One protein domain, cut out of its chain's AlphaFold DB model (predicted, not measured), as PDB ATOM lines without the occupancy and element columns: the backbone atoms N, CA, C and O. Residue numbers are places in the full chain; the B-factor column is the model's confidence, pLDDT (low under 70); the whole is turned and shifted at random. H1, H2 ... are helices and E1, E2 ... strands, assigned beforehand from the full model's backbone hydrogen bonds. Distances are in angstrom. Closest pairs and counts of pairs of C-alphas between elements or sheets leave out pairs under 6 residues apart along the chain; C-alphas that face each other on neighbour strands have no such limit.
ATOM      1  N   HIS A   4     -30.395  15.207  20.382       95.75
ATOM      2  CA  HIS A   4     -30.318  16.249  19.363       95.75
ATOM      3  C   HIS A   4     -31.694  16.863  19.127       95.75
ATOM      4  O   HIS A   4     -32.690  16.136  19.061       95.75
ATOM      5  N   ALA A   5     -31.740  18.182  18.975       96.69
ATOM      6  CA  ALA A   5     -32.950  18.935  18.683       96.69
ATOM      7  C   ALA A   5     -32.940  19.501  17.260       96.69
ATOM      8  O   ALA A   5     -31.908  19.971  16.787       96.69
ATOM      9  N   SER A   6     -34.118  19.534  16.634       95.31
ATOM     10  CA  SER A   6     -34.397  20.374  15.462       95.31
ATOM     11  C   SER A   6     -35.375  21.487  15.837       95.31
ATOM     12  O   SER A   6     -36.373  21.254  16.533       95.31
ATOM     13  N   GLY A   7     -35.115  22.693  15.337       93.62
ATOM     14  CA  GLY A   7     -35.857  23.910  15.670       93.62
ATOM     15  C   GLY A   7     -34.966  24.957  16.332       93.62
ATOM     16  O   GLY A   7     -33.744  24.909  16.216       93.62
ATOM     17  N   THR A   8     -35.585  25.916  17.015       94.56
ATOM     18  CA  THR A   8     -34.872  27.020  17.669       94.56
ATOM     19  C   THR A   8     -35.281  27.155  19.122       94.56
ATOM     20  O   THR A   8     -36.384  26.779  19.519       94.56
ATOM     21  N   VAL A   9     -34.395  27.758  19.904       97.62
ATOM     22  CA  VAL A   9     -34.717  28.276  21.230       97.62
ATOM     23  C   VAL A   9     -34.867  29.788  21.154       97.62
ATOM     24  O   VAL A   9     -34.286  30.429  20.276       97.62
ATOM     25  N   ALA A  10     -35.688  30.350  22.031       98.06
ATOM     26  CA  ALA A  10     -35.861  31.792  22.134       98.06
ATOM     27  C   ALA A  10     -34.954  32.354  23.230       98.06
ATOM     28  O   ALA A  10     -34.793  31.722  24.268       98.06
ATOM     29  N   ASP A  11     -34.420  33.552  23.034       98.50
ATOM     30  CA  ASP A  11     -33.802  34.333  24.109       98.50
ATOM     31  C   ASP A  11     -34.872  34.963  25.024       98.50
ATOM     32  O   ASP A  11     -36.055  34.984  24.672       98.50
ATOM     33  N   GLY A  12     -34.483  35.515  26.180       98.12
ATOM     34  CA  GLY A  12     -35.433  36.203  27.071       98.12
ATOM     35  C   GLY A  12     -34.810  37.113  28.121       98.12
ATOM     36  O   GLY A  12     -33.595  37.124  28.300       98.12
ATOM     37  N   PHE A  13     -35.662  37.876  28.803       98.44
ATOM     38  CA  PHE A  13     -35.283  38.975  29.700       98.44
ATOM     39  C   PHE A  13     -35.662  38.690  31.153       98.44
ATOM     40  O   PHE A  13     -36.761  38.222  31.425       98.44
ATOM     41  N   TYR A  14     -34.792  39.013  32.103       98.25
ATOM     42  CA  TYR A  14     -35.033  38.709  33.509       98.25
ATOM     43  C   TYR A  14     -34.509  39.803  34.436       98.25
ATOM     44  O   TYR A  14     -33.469  40.420  34.192       98.25
ATOM     45  N   PHE A  15     -35.204  39.997  35.555       97.69
ATOM     46  CA  PHE A  15     -34.678  40.796  36.654       97.69
ATOM     47  C   PHE A  15     -33.648  39.976  37.438       97.69
ATOM     48  O   PHE A  15     -33.816  38.781  37.668       97.69
ATOM     49  N   ASN A  16     -32.608  40.637  37.932       96.44
ATOM     50  CA  ASN A  16     -31.536  40.034  38.727       96.44
ATOM     51  C   ASN A  16     -31.961  39.441  40.083       96.44
ATOM     52  O   ASN A  16     -31.128  38.892  40.795       96.44
ATOM     53  N   HIS A  17     -33.219  39.604  40.480       94.25
ATOM     54  CA  HIS A  17     -33.787  39.049  41.708       94.25
ATOM     55  C   HIS A  17     -35.065  38.247  41.432       94.25
ATOM     56  O   HIS A  17     -35.881  38.049  42.330       94.25
ATOM     57  N   ASP A  18     -35.244  37.805  40.185       96.38
ATOM     58  CA  ASP A  18     -36.254  36.816  39.836       96.38
ATOM     59  C   ASP A  18     -35.823  35.432  40.348       96.38
ATOM     60  O   ASP A  18     -34.782  34.894  39.961       96.38
ATOM     61  N   THR A  19     -36.628  34.888  41.262       96.56
ATOM     62  CA  THR A  19     -36.435  33.571  41.882       96.56
ATOM     63  C   THR A  19     -37.026  32.432  41.058       96.56
ATOM     64  O   THR A  19     -36.808  31.265  41.392       96.56
ATOM     65  N   ASN A  20     -37.830  32.732  40.034       97.19
ATOM     66  CA  ASN A  20     -38.411  31.706  39.185       97.19
ATOM     67  C   ASN A  20     -37.318  30.993  38.393       97.19
ATOM     68  O   ASN A  20     -36.286  31.562  38.040       97.19
ATOM     69  N   LYS A  21     -37.568  29.726  38.064       97.56
ATOM     70  CA  LYS A  21     -36.743  29.039  37.070       97.56
ATOM     71  C   LYS A  21     -36.894  29.727  35.716       97.56
ATOM     72  O   LYS A  21     -37.959  30.269  35.419       97.56
ATOM     73  N   PHE A  22     -35.869  29.631  34.871       98.19
ATOM     74  CA  PHE A  22     -35.987  30.040  33.471       98.19
ATOM     75  C   PHE A  22     -37.204  29.378  32.814       98.19
ATOM     76  O   PHE A  22     -37.460  28.185  33.006       98.19
ATOM     77  N   SER A  23     -37.950  30.158  32.035       97.56
ATOM     78  CA  SER A  23     -39.205  29.710  31.436       97.56
ATOM     79  C   SER A  23     -38.995  28.534  30.481       97.56
ATOM     80  O   SER A  23     -38.176  28.601  29.564       97.56
ATOM     81  N   THR A  24     -39.798  27.472  30.609       96.56
ATOM     82  CA  THR A  24     -39.819  26.370  29.625       96.56
ATOM     83  C   THR A  24     -40.228  26.833  28.230       96.56
ATOM     84  O   THR A  24     -39.912  26.155  27.255       96.56
ATOM     85  N   GLY A  25     -40.848  28.014  28.116       97.12
ATOM     86  CA  GLY A  25     -41.182  28.643  26.839       97.12
ATOM     87  C   GLY A  25     -39.967  28.919  25.945       97.12
ATOM     88  O   GLY A  25     -40.114  28.962  24.725       97.12
ATOM     89  N   HIS A  26     -38.750  28.999  26.500       98.25
ATOM     90  CA  HIS A  26     -37.518  29.076  25.703       98.25
ATOM     91  C   HIS A  26     -37.364  27.911  24.716       98.25
ATOM     92  O   HIS A  26     -36.769  28.086  23.655       98.25
ATOM     93  N   ALA A  27     -37.915  26.737  25.041       97.81
ATOM     94  CA  ALA A  27     -37.838  25.522  24.233       97.81
ATOM     95  C   ALA A  27     -39.062  25.302  23.318       97.81
ATOM     96  O   ALA A  27     -39.133  24.282  22.635       97.81
ATOM     97  N   ASP A  28     -40.020  26.236  23.260       96.81
ATOM     98  CA  ASP A  28     -41.259  26.059  22.482       96.81
ATOM     99  C   ASP A  28     -41.038  25.966  20.967       96.81
ATOM    100  O   ASP A  28     -41.864  25.386  20.260       96.81
ATOM    101  N   GLY A  29     -39.923  26.509  20.468       96.81
ATOM    102  CA  GLY A  29     -39.519  26.407  19.064       96.81
ATOM    103  C   GLY A  29     -38.859  25.074  18.693       96.81
ATOM    104  O   GLY A  29     -38.573  24.851  17.513       96.81
ATOM    105  N   ILE A  30     -38.614  24.177  19.656       97.69
ATOM    106  CA  ILE A  30     -38.091  22.834  19.387       97.69
ATOM    107  C   ILE A  30     -39.234  21.959  18.876       97.69
ATOM    108  O   ILE A  30     -40.215  21.701  19.571       97.69
ATOM    109  N   THR A  31     -39.089  21.472  17.648       96.25
ATOM    110  CA  THR A  31     -40.138  20.706  16.954       96.25
ATOM    111  C   THR A  31     -39.881  19.205  16.959       96.25
ATOM    112  O   THR A  31     -40.810  18.420  16.776       96.25
ATOM    113  N   LYS A  32     -38.629  18.792  17.181       96.81
ATOM    114  CA  LYS A  32     -38.228  17.386  17.204       96.81
ATOM    115  C   LYS A  32     -37.045  17.176  18.142       96.81
ATOM    116  O   LYS A  32     -36.111  17.973  18.144       96.81
ATOM    117  N   LEU A  33     -37.081  16.068  18.880       97.31
ATOM    118  CA  LEU A  33     -35.952  15.533  19.631       97.31
ATOM    119  C   LEU A  33     -35.624  14.131  19.124       97.31
ATOM    120  O   LEU A  33     -36.522  13.329  18.866       97.31
ATOM    121  N   THR A  34     -34.336  13.827  19.011       95.94
ATOM    122  CA  THR A  34     -33.842  12.480  18.721       95.94
ATOM    123  C   THR A  34     -32.830  12.061  19.773       95.94
ATOM    124  O   THR A  34     -32.007  12.869  20.197       95.94
ATOM    125  N   GLY A  35     -32.898  10.809  20.214       92.94
ATOM    126  CA  GLY A  35     -31.987  10.236  21.200       92.94
ATOM    127  C   GLY A  35     -31.357   8.948  20.690       92.94
ATOM    128  O   GLY A  35     -31.985   8.191  19.956       92.94
ATOM    129  N   GLU A  36     -30.116   8.690  21.086       88.25
ATOM    130  CA  GLU A  36     -29.439   7.424  20.791       88.25
ATOM    131  C   GLU A  36     -29.955   6.309  21.717       88.25
ATOM    132  O   GLU A  36     -29.857   6.411  22.945       88.25
ATOM    133  N   ASN A  37     -30.505   5.236  21.142       84.50
ATOM    134  CA  ASN A  37     -30.974   4.074  21.896       84.50
ATOM    135  C   ASN A  37     -29.805   3.159  22.339       84.50
ATOM    136  O   ASN A  37     -28.649   3.357  21.971       84.50
ATOM    137  N   ALA A  38     -30.095   2.098  23.101       85.50
ATOM    138  CA  ALA A  38     -29.076   1.158  23.596       85.50
ATOM    139  C   ALA A  38     -28.285   0.407  22.498       85.50
ATOM    140  O   ALA A  38     -27.282  -0.234  22.802       85.50
ATOM    141  N   LYS A  39     -28.739   0.454  21.238       86.50
ATOM    142  CA  LYS A  39     -28.080  -0.148  20.070       86.50
ATOM    143  C   LYS A  39     -27.276   0.867  19.247       86.50
ATOM    144  O   LYS A  39     -26.690   0.475  18.243       86.50
ATOM    145  N   GLY A  40     -27.250   2.137  19.652       83.56
ATOM    146  CA  GLY A  40     -26.580   3.212  18.922       83.56
ATOM    147  C   GLY A  40     -27.406   3.822  17.786       83.56
ATOM    148  O   GLY A  40     -26.878   4.583  16.979       83.56
ATOM    149  N   GLU A  41     -28.694   3.484  17.677       88.94
ATOM    150  CA  GLU A  41     -29.572   4.032  16.641       88.94
ATOM    151  C   GLU A  41     -30.254   5.302  17.156       88.94
ATOM    152  O   GLU A  41     -30.763   5.334  18.281       88.94
ATOM    153  N   MET A  42     -30.315   6.336  16.316       90.38
ATOM    154  CA  MET A  42     -31.080   7.544  16.620       90.38
ATOM    155  C   MET A  42     -32.574   7.269  16.458       90.38
ATOM    156  O   MET A  42     -33.020   6.837  15.394       90.38
ATOM    157  N   VAL A  43     -33.344   7.539  17.508       94.00
ATOM    158  CA  VAL A  43     -34.802   7.387  17.522       94.00
ATOM    159  C   VAL A  43     -35.479   8.697  17.894       94.00
ATOM    160  O   VAL A  43     -34.961   9.467  18.702       94.00
ATOM    161  N   ASP A  44     -36.651   8.936  17.313       95.50
ATOM    162  CA  ASP A  44     -37.476  10.096  17.640       95.50
ATOM    163  C   ASP A  44     -38.048   9.947  19.056       95.50
ATOM    164  O   ASP A  44     -38.584   8.899  19.425       95.50
ATOM    165  N   LEU A  45     -37.941  11.012  19.848       95.00
ATOM    166  CA  LEU A  45     -38.525  11.096  21.181       95.00
ATOM    167  C   LEU A  45     -39.869  11.824  21.101       95.00
ATOM    168  O   LEU A  45     -40.013  12.823  20.397       95.00
ATOM    169  N   THR A  46     -40.860  11.351  21.857       95.19
ATOM    170  CA  THR A  46     -42.075  12.136  22.105       95.19
ATOM    171  C   THR A  46     -41.729  13.279  23.054       95.19
ATOM    172  O   THR A  46     -41.217  13.029  24.144       95.19
ATOM    173  N   ILE A  47     -41.986  14.516  22.630       95.38
ATOM    174  CA  ILE A  47     -41.672  15.712  23.416       95.38
ATOM    175  C   ILE A  47     -42.708  15.887  24.528       95.38
ATOM    176  O   ILE A  47     -43.889  16.102  24.258       95.38
ATOM    177  N   ASP A  48     -42.236  15.869  25.769       95.62
ATOM    178  CA  ASP A  48     -42.937  16.350  26.952       95.62
ATOM    179  C   ASP A  48     -42.224  17.612  27.447       95.62
ATOM    180  O   ASP A  48     -41.084  17.570  27.912       95.62
ATOM    181  N   LYS A  49     -42.901  18.758  27.334       92.56
ATOM    182  CA  LYS A  49     -42.314  20.057  27.683       92.56
ATOM    183  C   LYS A  49     -41.924  20.162  29.158       92.56
ATOM    184  O   LYS A  49     -41.043  20.952  29.483       92.56
ATOM    185  N   SER A  50     -42.545  19.376  30.039       95.31
ATOM    186  CA  SER A  50     -42.238  19.387  31.473       95.31
ATOM    187  C   SER A  50     -40.866  18.790  31.807       95.31
ATOM    188  O   SER A  50     -40.351  19.020  32.899       95.31
ATOM    189  N   LEU A  51     -40.251  18.065  30.865       96.94
ATOM    190  CA  LEU A  51     -38.921  17.472  31.021       96.94
ATOM    191  C   LEU A  51     -37.786  18.427  30.636       96.94
ATOM    192  O   LEU A  51     -36.615  18.100  30.862       96.94
ATOM    193  N   TYR A  52     -38.098  19.593  30.058       97.94
ATOM    194  CA  TYR A  52     -37.086  20.608  29.801       97.94
ATOM    195  C   TYR A  52     -36.602  21.230  31.107       97.94
ATOM    196  O   TYR A  52     -37.382  21.651  31.958       97.94
ATOM    197  N   THR A  53     -35.284  21.320  31.235       98.38
ATOM    198  CA  THR A  53     -34.615  22.041  32.319       98.38
ATOM    199  C   THR A  53     -33.463  22.856  31.751       98.38
ATOM    200  O   THR A  53     -32.992  22.609  30.638       98.38
ATOM    201  N   PHE A  54     -33.017  23.853  32.510       98.62
ATOM    202  CA  PHE A  54     -32.034  24.822  32.048       98.62
ATOM    203  C   PHE A  54     -30.963  25.054  33.099       98.62
ATOM    204  O   PHE A  54     -31.228  24.957  34.294       98.62
ATOM    205  N   SER A  55     -29.754  25.377  32.652       98.69
ATOM    206  CA  SER A  55     -28.658  25.721  33.554       98.69
ATOM    207  C   SER A  55     -27.700  26.699  32.892       98.69
ATOM    208  O   SER A  55     -27.162  26.409  31.822       98.69
ATOM    209  N   ASP A  56     -27.435  27.827  33.548       98.69
ATOM    210  CA  ASP A  56     -26.381  28.763  33.148       98.69
ATOM    211  C   ASP A  56     -25.037  28.041  33.034       98.69
ATOM    212  O   ASP A  56     -24.690  27.188  33.859       98.69
ATOM    213  N   VAL A  57     -24.288  28.395  31.991       98.56
ATOM    214  CA  VAL A  57     -23.016  27.756  31.636       98.56
ATOM    215  C   VAL A  57     -21.933  27.990  32.695       98.56
ATOM    216  O   VAL A  57     -21.058  27.143  32.855       98.56
ATOM    217  N   VAL A  58     -21.969  29.117  33.413       98.25
ATOM    218  CA  VAL A  58     -20.897  29.526  34.335       98.25
ATOM    219  C   VAL A  58     -21.164  29.041  35.758       98.25
ATOM    220  O   VAL A  58     -20.291  28.439  36.379       98.25
ATOM    221  N   LYS A  59     -22.359  29.302  36.293       98.12
ATOM    222  CA  LYS A  59     -22.722  29.003  37.684       98.12
ATOM    223  C   LYS A  59     -23.462  27.680  37.866       98.12
ATOM    224  O   LYS A  59     -23.575  27.221  39.001       98.12
ATOM    225  N   GLY A  60     -23.977  27.072  36.797       98.19
ATOM    226  CA  GLY A  60     -24.735  25.825  36.908       98.19
ATOM    227  C   GLY A  60     -26.112  26.000  37.570       98.19
ATOM    228  O   GLY A  60     -26.566  25.111  38.287       98.19
ATOM    229  N   LYS A  61     -26.721  27.186  37.434       98.56
ATOM    230  CA  LYS A  61     -27.956  27.593  38.126       98.56
ATOM    231  C   LYS A  61     -29.107  27.764  37.143       98.56
ATOM    232  O   LYS A  61     -28.877  28.106  35.986       98.56
ATOM    233  N   ASP A  62     -30.329  27.527  37.610       98.06
ATOM    234  CA  ASP A  62     -31.536  27.438  36.780       98.06
ATOM    235  C   ASP A  62     -32.503  28.623  36.942       98.06
ATOM    236  O   ASP A  62     -33.577  28.608  36.343       98.06
ATOM    237  N   ASN A  63     -32.127  29.641  37.723       97.94
ATOM    238  CA  ASN A  63     -32.921  30.846  37.970       97.94
ATOM    239  C   ASN A  63     -32.080  32.129  37.798       97.94
ATOM    240  O   ASN A  63     -30.874  32.105  38.073       97.94
ATOM    241  N   PRO A  64     -32.683  33.257  37.378       98.12
ATOM    242  CA  PRO A  64     -31.958  34.499  37.127       98.12
ATOM    243  C   PRO A  64     -31.206  35.056  38.338       98.12
ATOM    244  O   PRO A  64     -30.068  35.503  38.178       98.12
ATOM    245  N   GLN A  65     -31.798  35.008  39.538       97.38
ATOM    246  CA  GLN A  65     -31.178  35.554  40.749       97.38
ATOM    247  C   GLN A  65     -29.828  34.905  41.063       97.38
ATOM    248  O   GLN A  65     -28.840  35.596  41.312       97.38
ATOM    249  N   ASP A  66     -29.768  33.577  41.027       98.19
ATOM    250  CA  ASP A  66     -28.535  32.850  41.311       98.19
ATOM    251  C   ASP A  66     -27.519  32.974  40.166       98.19
ATOM    252  O   ASP A  66     -26.306  32.917  40.401       98.19
ATOM    253  N   VAL A  67     -27.993  33.155  38.929       98.25
ATOM    254  CA  VAL A  67     -27.162  33.302  37.726       98.25
ATOM    255  C   VAL A  67     -26.497  34.674  37.641       98.25
ATOM    256  O   VAL A  67     -25.327  34.747  37.247       98.25
ATOM    257  N   TYR A  68     -27.203  35.734  38.045       97.94
ATOM    258  CA  TYR A  68     -26.767  37.124  37.921       97.94
ATOM    259  C   TYR A  68     -25.365  37.368  38.495       97.94
ATOM    260  O   TYR A  68     -24.969  36.826  39.533       97.94
ATOM    261  N   ARG A  69     -24.594  38.189  37.786       96.56
ATOM    262  CA  ARG A  69     -23.208  38.549  38.082       96.56
ATOM    263  C   ARG A  69     -23.067  40.053  37.897       96.56
ATOM    264  O   ARG A  69     -23.181  40.537  36.778       96.56
ATOM    265  N   ALA A  70     -22.834  40.789  38.982       92.12
ATOM    266  CA  ALA A  70     -22.773  42.253  38.943       92.12
ATOM    267  C   ALA A  70     -21.625  42.782  38.061       92.12
ATOM    268  O   ALA A  70     -21.681  43.890  37.542       92.12
ATOM    269  N   GLU A  71     -20.584  41.975  37.866       93.25
ATOM    270  CA  GLU A  71     -19.459  42.246  36.977       93.25
ATOM    271  C   GLU A  71     -19.767  42.008  35.484       93.25
ATOM    272  O   GLU A  71     -18.967  42.384  34.627       93.25
ATOM    273  N   GLN A  72     -20.903  41.383  35.149       94.75
ATOM    274  CA  GLN A  72     -21.309  41.090  33.773       94.75
ATOM    275  C   GLN A  72     -21.892  42.347  33.110       94.75
ATOM    276  O   GLN A  72     -23.093  42.601  33.141       94.75
ATOM    277  N   THR A  73     -21.043  43.136  32.455       93.75
ATOM    278  CA  THR A  73     -21.442  44.431  31.869       93.75
ATOM    279  C   THR A  73     -22.096  44.345  30.490       93.75
ATOM    280  O   THR A  73     -22.519  45.367  29.966       93.75
ATOM    281  N   ASN A  74     -22.150  43.164  29.864       95.94
ATOM    282  CA  ASN A  74     -22.896  42.960  28.614       95.94
ATOM    283  C   ASN A  74     -24.317  42.425  28.847       95.94
ATOM    284  O   ASN A  74     -25.042  42.244  27.878       95.94
ATOM    285  N   PHE A  75     -24.695  42.158  30.104       98.06
ATOM    286  CA  PHE A  75     -26.016  41.666  30.514       98.06
ATOM    287  C   PHE A  75     -26.450  40.324  29.901       98.06
ATOM    288  O   PHE A  75     -27.581  39.908  30.126       98.06
ATOM    289  N   THR A  76     -25.580  39.618  29.176       98.25
ATOM    290  CA  THR A  76     -25.911  38.379  28.457       98.25
ATOM    291  C   THR A  76     -25.342  37.153  29.166       98.25
ATOM    292  O   THR A  76     -24.153  37.092  29.486       98.25
ATOM    293  N   TYR A  77     -26.190  36.144  29.358       98.56
ATOM    294  CA  TYR A  77     -25.889  34.902  30.060       98.56
ATOM    295  C   TYR A  77     -26.286  33.719  29.178       98.56
ATOM    296  O   TYR A  77     -27.442  33.592  28.785       98.56
ATOM    297  N   SER A  78     -25.336  32.844  28.854       98.56
ATOM    298  CA  SER A  78     -25.625  31.649  28.059       98.56
ATOM    299  C   SER A  78     -26.160  30.528  28.946       98.56
ATOM    300  O   SER A  78     -25.517  30.135  29.922       98.56
ATOM    301  N   VAL A  79     -27.309  29.973  28.569       98.81
ATOM    302  CA  VAL A  79     -28.017  28.952  29.344       98.81
ATOM    303  C   VAL A  79     -28.159  27.679  28.514       98.81
ATOM    304  O   VAL A  79     -28.696  27.708  27.410       98.81
ATOM    305  N   ASN A  80     -27.656  26.558  29.034       98.69
ATOM    306  CA  ASN A  80     -27.762  25.244  28.399       98.69
ATOM    307  C   ASN A  80     -29.181  24.681  28.532       98.69
ATOM    308  O   ASN A  80     -29.807  24.812  29.585       98.69
ATOM    309  N   VAL A  81     -29.629  23.973  27.493       98.62
ATOM    310  CA  VAL A  81     -30.892  23.224  27.484       98.62
ATOM    311  C   VAL A  81     -30.659  21.744  27.778       98.62
ATOM    312  O   VAL A  81     -29.819  21.094  27.153       98.62
ATOM    313  N   PHE A  82     -31.449  21.196  28.693       98.12
ATOM    314  CA  PHE A  82     -31.483  19.778  29.031       98.12
ATOM    315  C   PHE A  82     -32.889  19.224  28.820       98.12
ATOM    316  O   PHE A  82     -33.879  19.937  28.981       98.12
ATOM    317  N   TYR A  83     -32.974  17.935  28.508       97.38
ATOM    318  CA  TYR A  83     -34.219  17.185  28.421       97.38
ATOM    319  C   TYR A  83     -34.083  15.909  29.247       97.38
ATOM    320  O   TYR A  83     -33.175  15.115  28.998       97.38
ATOM    321  N   ASP A  84     -34.939  15.749  30.257       95.81
ATOM    322  CA  ASP A  84     -34.879  14.638  31.223       95.81
ATOM    323  C   ASP A  84     -33.473  14.474  31.849       95.81
ATOM    324  O   ASP A  84     -32.893  13.392  31.930       95.81
ATOM    325  N   GLY A  85     -32.857  15.608  32.206       95.50
ATOM    326  CA  GLY A  85     -31.509  15.667  32.783       95.50
ATOM    327  C   GLY A  85     -30.351  15.438  31.801       95.50
ATOM    328  O   GLY A  85     -29.191  15.480  32.213       95.50
ATOM    329  N   VAL A  86     -30.618  15.229  30.507       95.94
ATOM    330  CA  VAL A  86     -29.590  15.010  29.478       95.94
ATOM    331  C   VAL A  86     -29.386  16.271  28.638       95.94
ATOM    332  O   VAL A  86     -30.350  16.877  28.180       95.94
ATOM    333  N   GLN A  87     -28.127  16.660  28.411       97.19
ATOM    334  CA  GLN A  87     -27.780  17.812  27.572       97.19
ATOM    335  C   GLN A  87     -28.340  17.638  26.155       97.19
ATOM    336  O   GLN A  87     -28.106  16.613  25.506       97.19
ATOM    337  N   VAL A  88     -29.035  18.669  25.678       97.62
ATOM    338  CA  VAL A  88     -29.535  18.756  24.306       97.62
ATOM    339  C   VAL A  88     -28.488  19.437  23.431       97.62
ATOM    340  O   VAL A  88     -27.868  20.418  23.845       97.62
ATOM    341  N   TYR A  89     -28.297  18.921  22.224       96.62
ATOM    342  CA  TYR A  89     -27.386  19.449  21.215       96.62
ATOM    343  C   TYR A  89     -28.171  19.957  20.004       96.62
ATOM    344  O   TYR A  89     -29.202  19.384  19.643       96.62
ATOM    345  N   GLY A  90     -27.686  21.032  19.389       94.88
ATOM    346  CA  GLY A  90     -28.210  21.540  18.128       94.88
ATOM    347  C   GLY A  90     -27.832  20.655  16.938       94.88
ATOM    348  O   GLY A  90     -27.112  19.657  17.061       94.88
ATOM    349  N   GLU A  91     -28.313  21.042  15.758       88.75
ATOM    350  CA  GLU A  91     -27.965  20.393  14.484       88.75
ATOM    351  C   GLU A  91     -26.492  20.604  14.095       88.75
ATOM    352  O   GLU A  91     -25.922  19.804  13.356       88.75
ATOM    353  N   ASP A  92     -25.860  21.646  14.637       90.62
ATOM    354  CA  ASP A  92     -24.429  21.933  14.517       90.62
ATOM    355  C   ASP A  92     -23.545  21.024  15.393       90.62
ATOM    356  O   ASP A  92     -22.324  21.018  15.246       90.62
ATOM    357  N   GLY A  93     -24.155  20.221  16.272       90.75
ATOM    358  CA  GLY A  93     -23.460  19.334  17.201       90.75
ATOM    359  C   GLY A  93     -22.952  20.021  18.470       90.75
ATOM    360  O   GLY A  93     -22.355  19.343  19.310       90.75
ATOM    361  N   GLU A  94     -23.218  21.316  18.648       95.06
ATOM    362  CA  GLU A  94     -22.880  22.063  19.858       95.06
ATOM    363  C   GLU A  94     -24.017  21.990  20.890       95.06
ATOM    364  O   GLU A  94     -25.169  21.715  20.537       95.06
ATOM    365  N   PRO A  95     -23.738  22.188  22.195       97.06
ATOM    366  CA  PRO A  95     -24.788  22.275  23.205       97.06
ATOM    367  C   PRO A  95     -25.814  23.348  22.836       97.06
ATOM    368  O   PRO A  95     -25.459  24.512  22.638       97.06
ATOM    369  N   LEU A  96     -27.091  22.967  22.787       98.00
ATOM    370  CA  LEU A  96     -28.172  23.901  22.509       98.00
ATOM    371  C   LEU A  96     -28.291  24.895  23.667       98.00
ATOM    372  O   LEU A  96     -28.409  24.502  24.836       98.00
ATOM    373  N   ARG A  97     -28.248  26.184  23.332       98.31
ATOM    374  CA  ARG A  97     -28.239  27.295  24.285       98.31
ATOM    375  C   ARG A  97     -29.123  28.432  23.813       98.31
ATOM    376  O   ARG A  97     -29.209  28.678  22.614       98.31
ATOM    377  N   PHE A  98     -29.693  29.151  24.767       98.62
ATOM    378  CA  PHE A  98     -30.275  30.472  24.550       98.62
ATOM    379  C   PHE A  98     -29.539  31.511  25.396       98.62
ATOM    380  O   PHE A  98     -28.812  31.165  26.337       98.62
ATOM    381  N   ASN A  99     -29.741  32.783  25.067       98.62
ATOM    382  CA  ASN A  99     -29.279  33.894  25.879       98.62
ATOM    383  C   ASN A  99     -30.388  34.362  26.825       98.62
ATOM    384  O   ASN A  99     -31.485  34.739  26.403       98.62
ATOM    385  N   ALA A 100     -30.080  34.376  28.116       98.62
ATOM    386  CA  ALA A 100     -30.821  35.136  29.106       98.62
ATOM    387  C   ALA A 100     -30.166  36.514  29.253       98.62
ATOM    388  O   ALA A 100     -28.964  36.618  29.502       98.62
ATOM    389  N   TYR A 101     -30.956  37.569  29.108       98.69
ATOM    390  CA  TYR A 101     -30.547  38.941  29.357       98.69
ATOM    391  C   TYR A 101     -31.001  39.320  30.765       98.69
ATOM    392  O   TYR A 101     -32.202  39.349  31.028       98.69
ATOM    393  N   ILE A 102     -30.064  39.545  31.684       98.56
ATOM    394  CA  ILE A 102     -30.375  39.724  33.111       98.56
ATOM    395  C   ILE A 102     -29.804  41.048  33.598       98.56
ATOM    396  O   ILE A 102     -28.600  41.277  33.475       98.56
ATOM    397  N   GLY A 103     -30.647  41.890  34.196       97.75
ATOM    398  CA  GLY A 103     -30.235  43.201  34.700       97.75
ATOM    399  C   GLY A 103     -30.965  43.646  35.962       97.75
ATOM    400  O   GLY A 103     -31.826  42.945  36.500       97.75
ATOM    401  N   VAL A 104     -30.572  44.811  36.472       97.31
ATOM    402  CA  VAL A 104     -31.092  45.365  37.725       97.31
ATOM    403  C   VAL A 104     -32.398  46.108  37.458       97.31
ATOM    404  O   VAL A 104     -32.480  46.942  36.565       97.31
TER     405      VAL A 104
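What this domain is: This is residues 4 to 104 of the 226 residues of an uncharacterized protein of Ruminococcus flavefaciens (UniProt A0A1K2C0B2). Picture a rod of strands: E2, E5, E6, E7 and E8 form a strongly twisted branched sheet that makes the body, with E6 running through the middle, and a small sheet of E1, E3 and E4 extends it at one end, where the hairpin of E3 and E4 makes the tip. Two short helices, H1 and H2, lie beside the strands on opposite faces of the branched sheet. The printed part has 101 residues with two named helices and eight named strands, in the order E1 E2 H1 E3 E4 E5 H2 E6 E7 E8, and its class is mostly strand. The small sheet runs E1, E3, E4, all antiparallel, while the branched sheet is mixed. The whole is compact, with a radius of gyration of the C-alphas of 14.3 A, and spans 47 by 22 by 20 A.

How they stand to each other: Begin at E1, residues 4 to 7, an edge strand, whose neighbour is E3, residues 30 to 36, antiparallel at 165 degrees; N 4 and O 34 are 2.8 A apart, within hydrogen-bond range. On to E2, residues 12 to 15, which is parallel to E8, residues 97 to 103, at 33 degrees; look for N 14 and O 101, 2.8 A apart and within hydrogen-bond range. Next comes H1, residues 24 to 27, on the branched sheet at a height over the sheet of 5.7 A and over none of its strands. Its closest C-alphas with E5, residues 52 to 56, are those of Thr 24 and Tyr 52, 6.4 A apart. E3 forms a hairpin with E4, residues 42 to 45, antiparallel at 135 degrees, and N 43 and O 35 are 2.9 A apart, within hydrogen-bond range. E5 is the antiparallel neighbour of E6, residues 76 to 83, at 146 degrees, with N 80 and O 55 within hydrogen-bond range at 2.8 A. Between them comes H2, residues 64 to 67, on the face opposite to that of H1, at a height over the sheet of 4.7 A and over none of its strands; its closest C-alphas with E2 are those of Pro 64 and Tyr 14, 6.3 A apart. E6 forms a hairpin with E7, residues 86 to 89, antiparallel at 117 degrees, with N 83 and O 86 within hydrogen-bond range at 2.8 A. E6 and E8 are antiparallel at 137 degrees, with N 77 and O 100 within hydrogen-bond range at 2.8 A. Beside E6, E5 lies on one side, and E7 and E8 lie on the other side. Between the two sheets, the closest C-alphas of E1 and E7 are those of His 4 and Tyr 89, 4.7 A apart, and E3 and E7 are near each other. H1 and H2 are each too short for any O i to N i+4 pair, and in each the one O i to N i+3 pair is within hydrogen-bond range.

Where its parts are: Find C-alpha 4 at (-30.318, 16.249, 19.363), where E1 begins. From C-alpha 30, E3 runs 17.7 A to C-alpha 36 at (-29.439, 7.424, 20.791). E5 measures 13.9 A from first to last C-alpha, and E6, the longest strand with 8 residues, measures 22.8 A. E8 runs 19.1 A and ends with C-alpha 103 at (-30.235, 43.201, 34.700). E1, E2, E4 and E7 have four residues each.

The domain as a whole: The C-alphas farthest apart are those of Lys 39, between E3 and E4, and Val 104, the last printed residue, 48.9 A. The printed part has no cut and no long link. The mean pLDDT of the printed part is 96.1, and no printed residue is under 70.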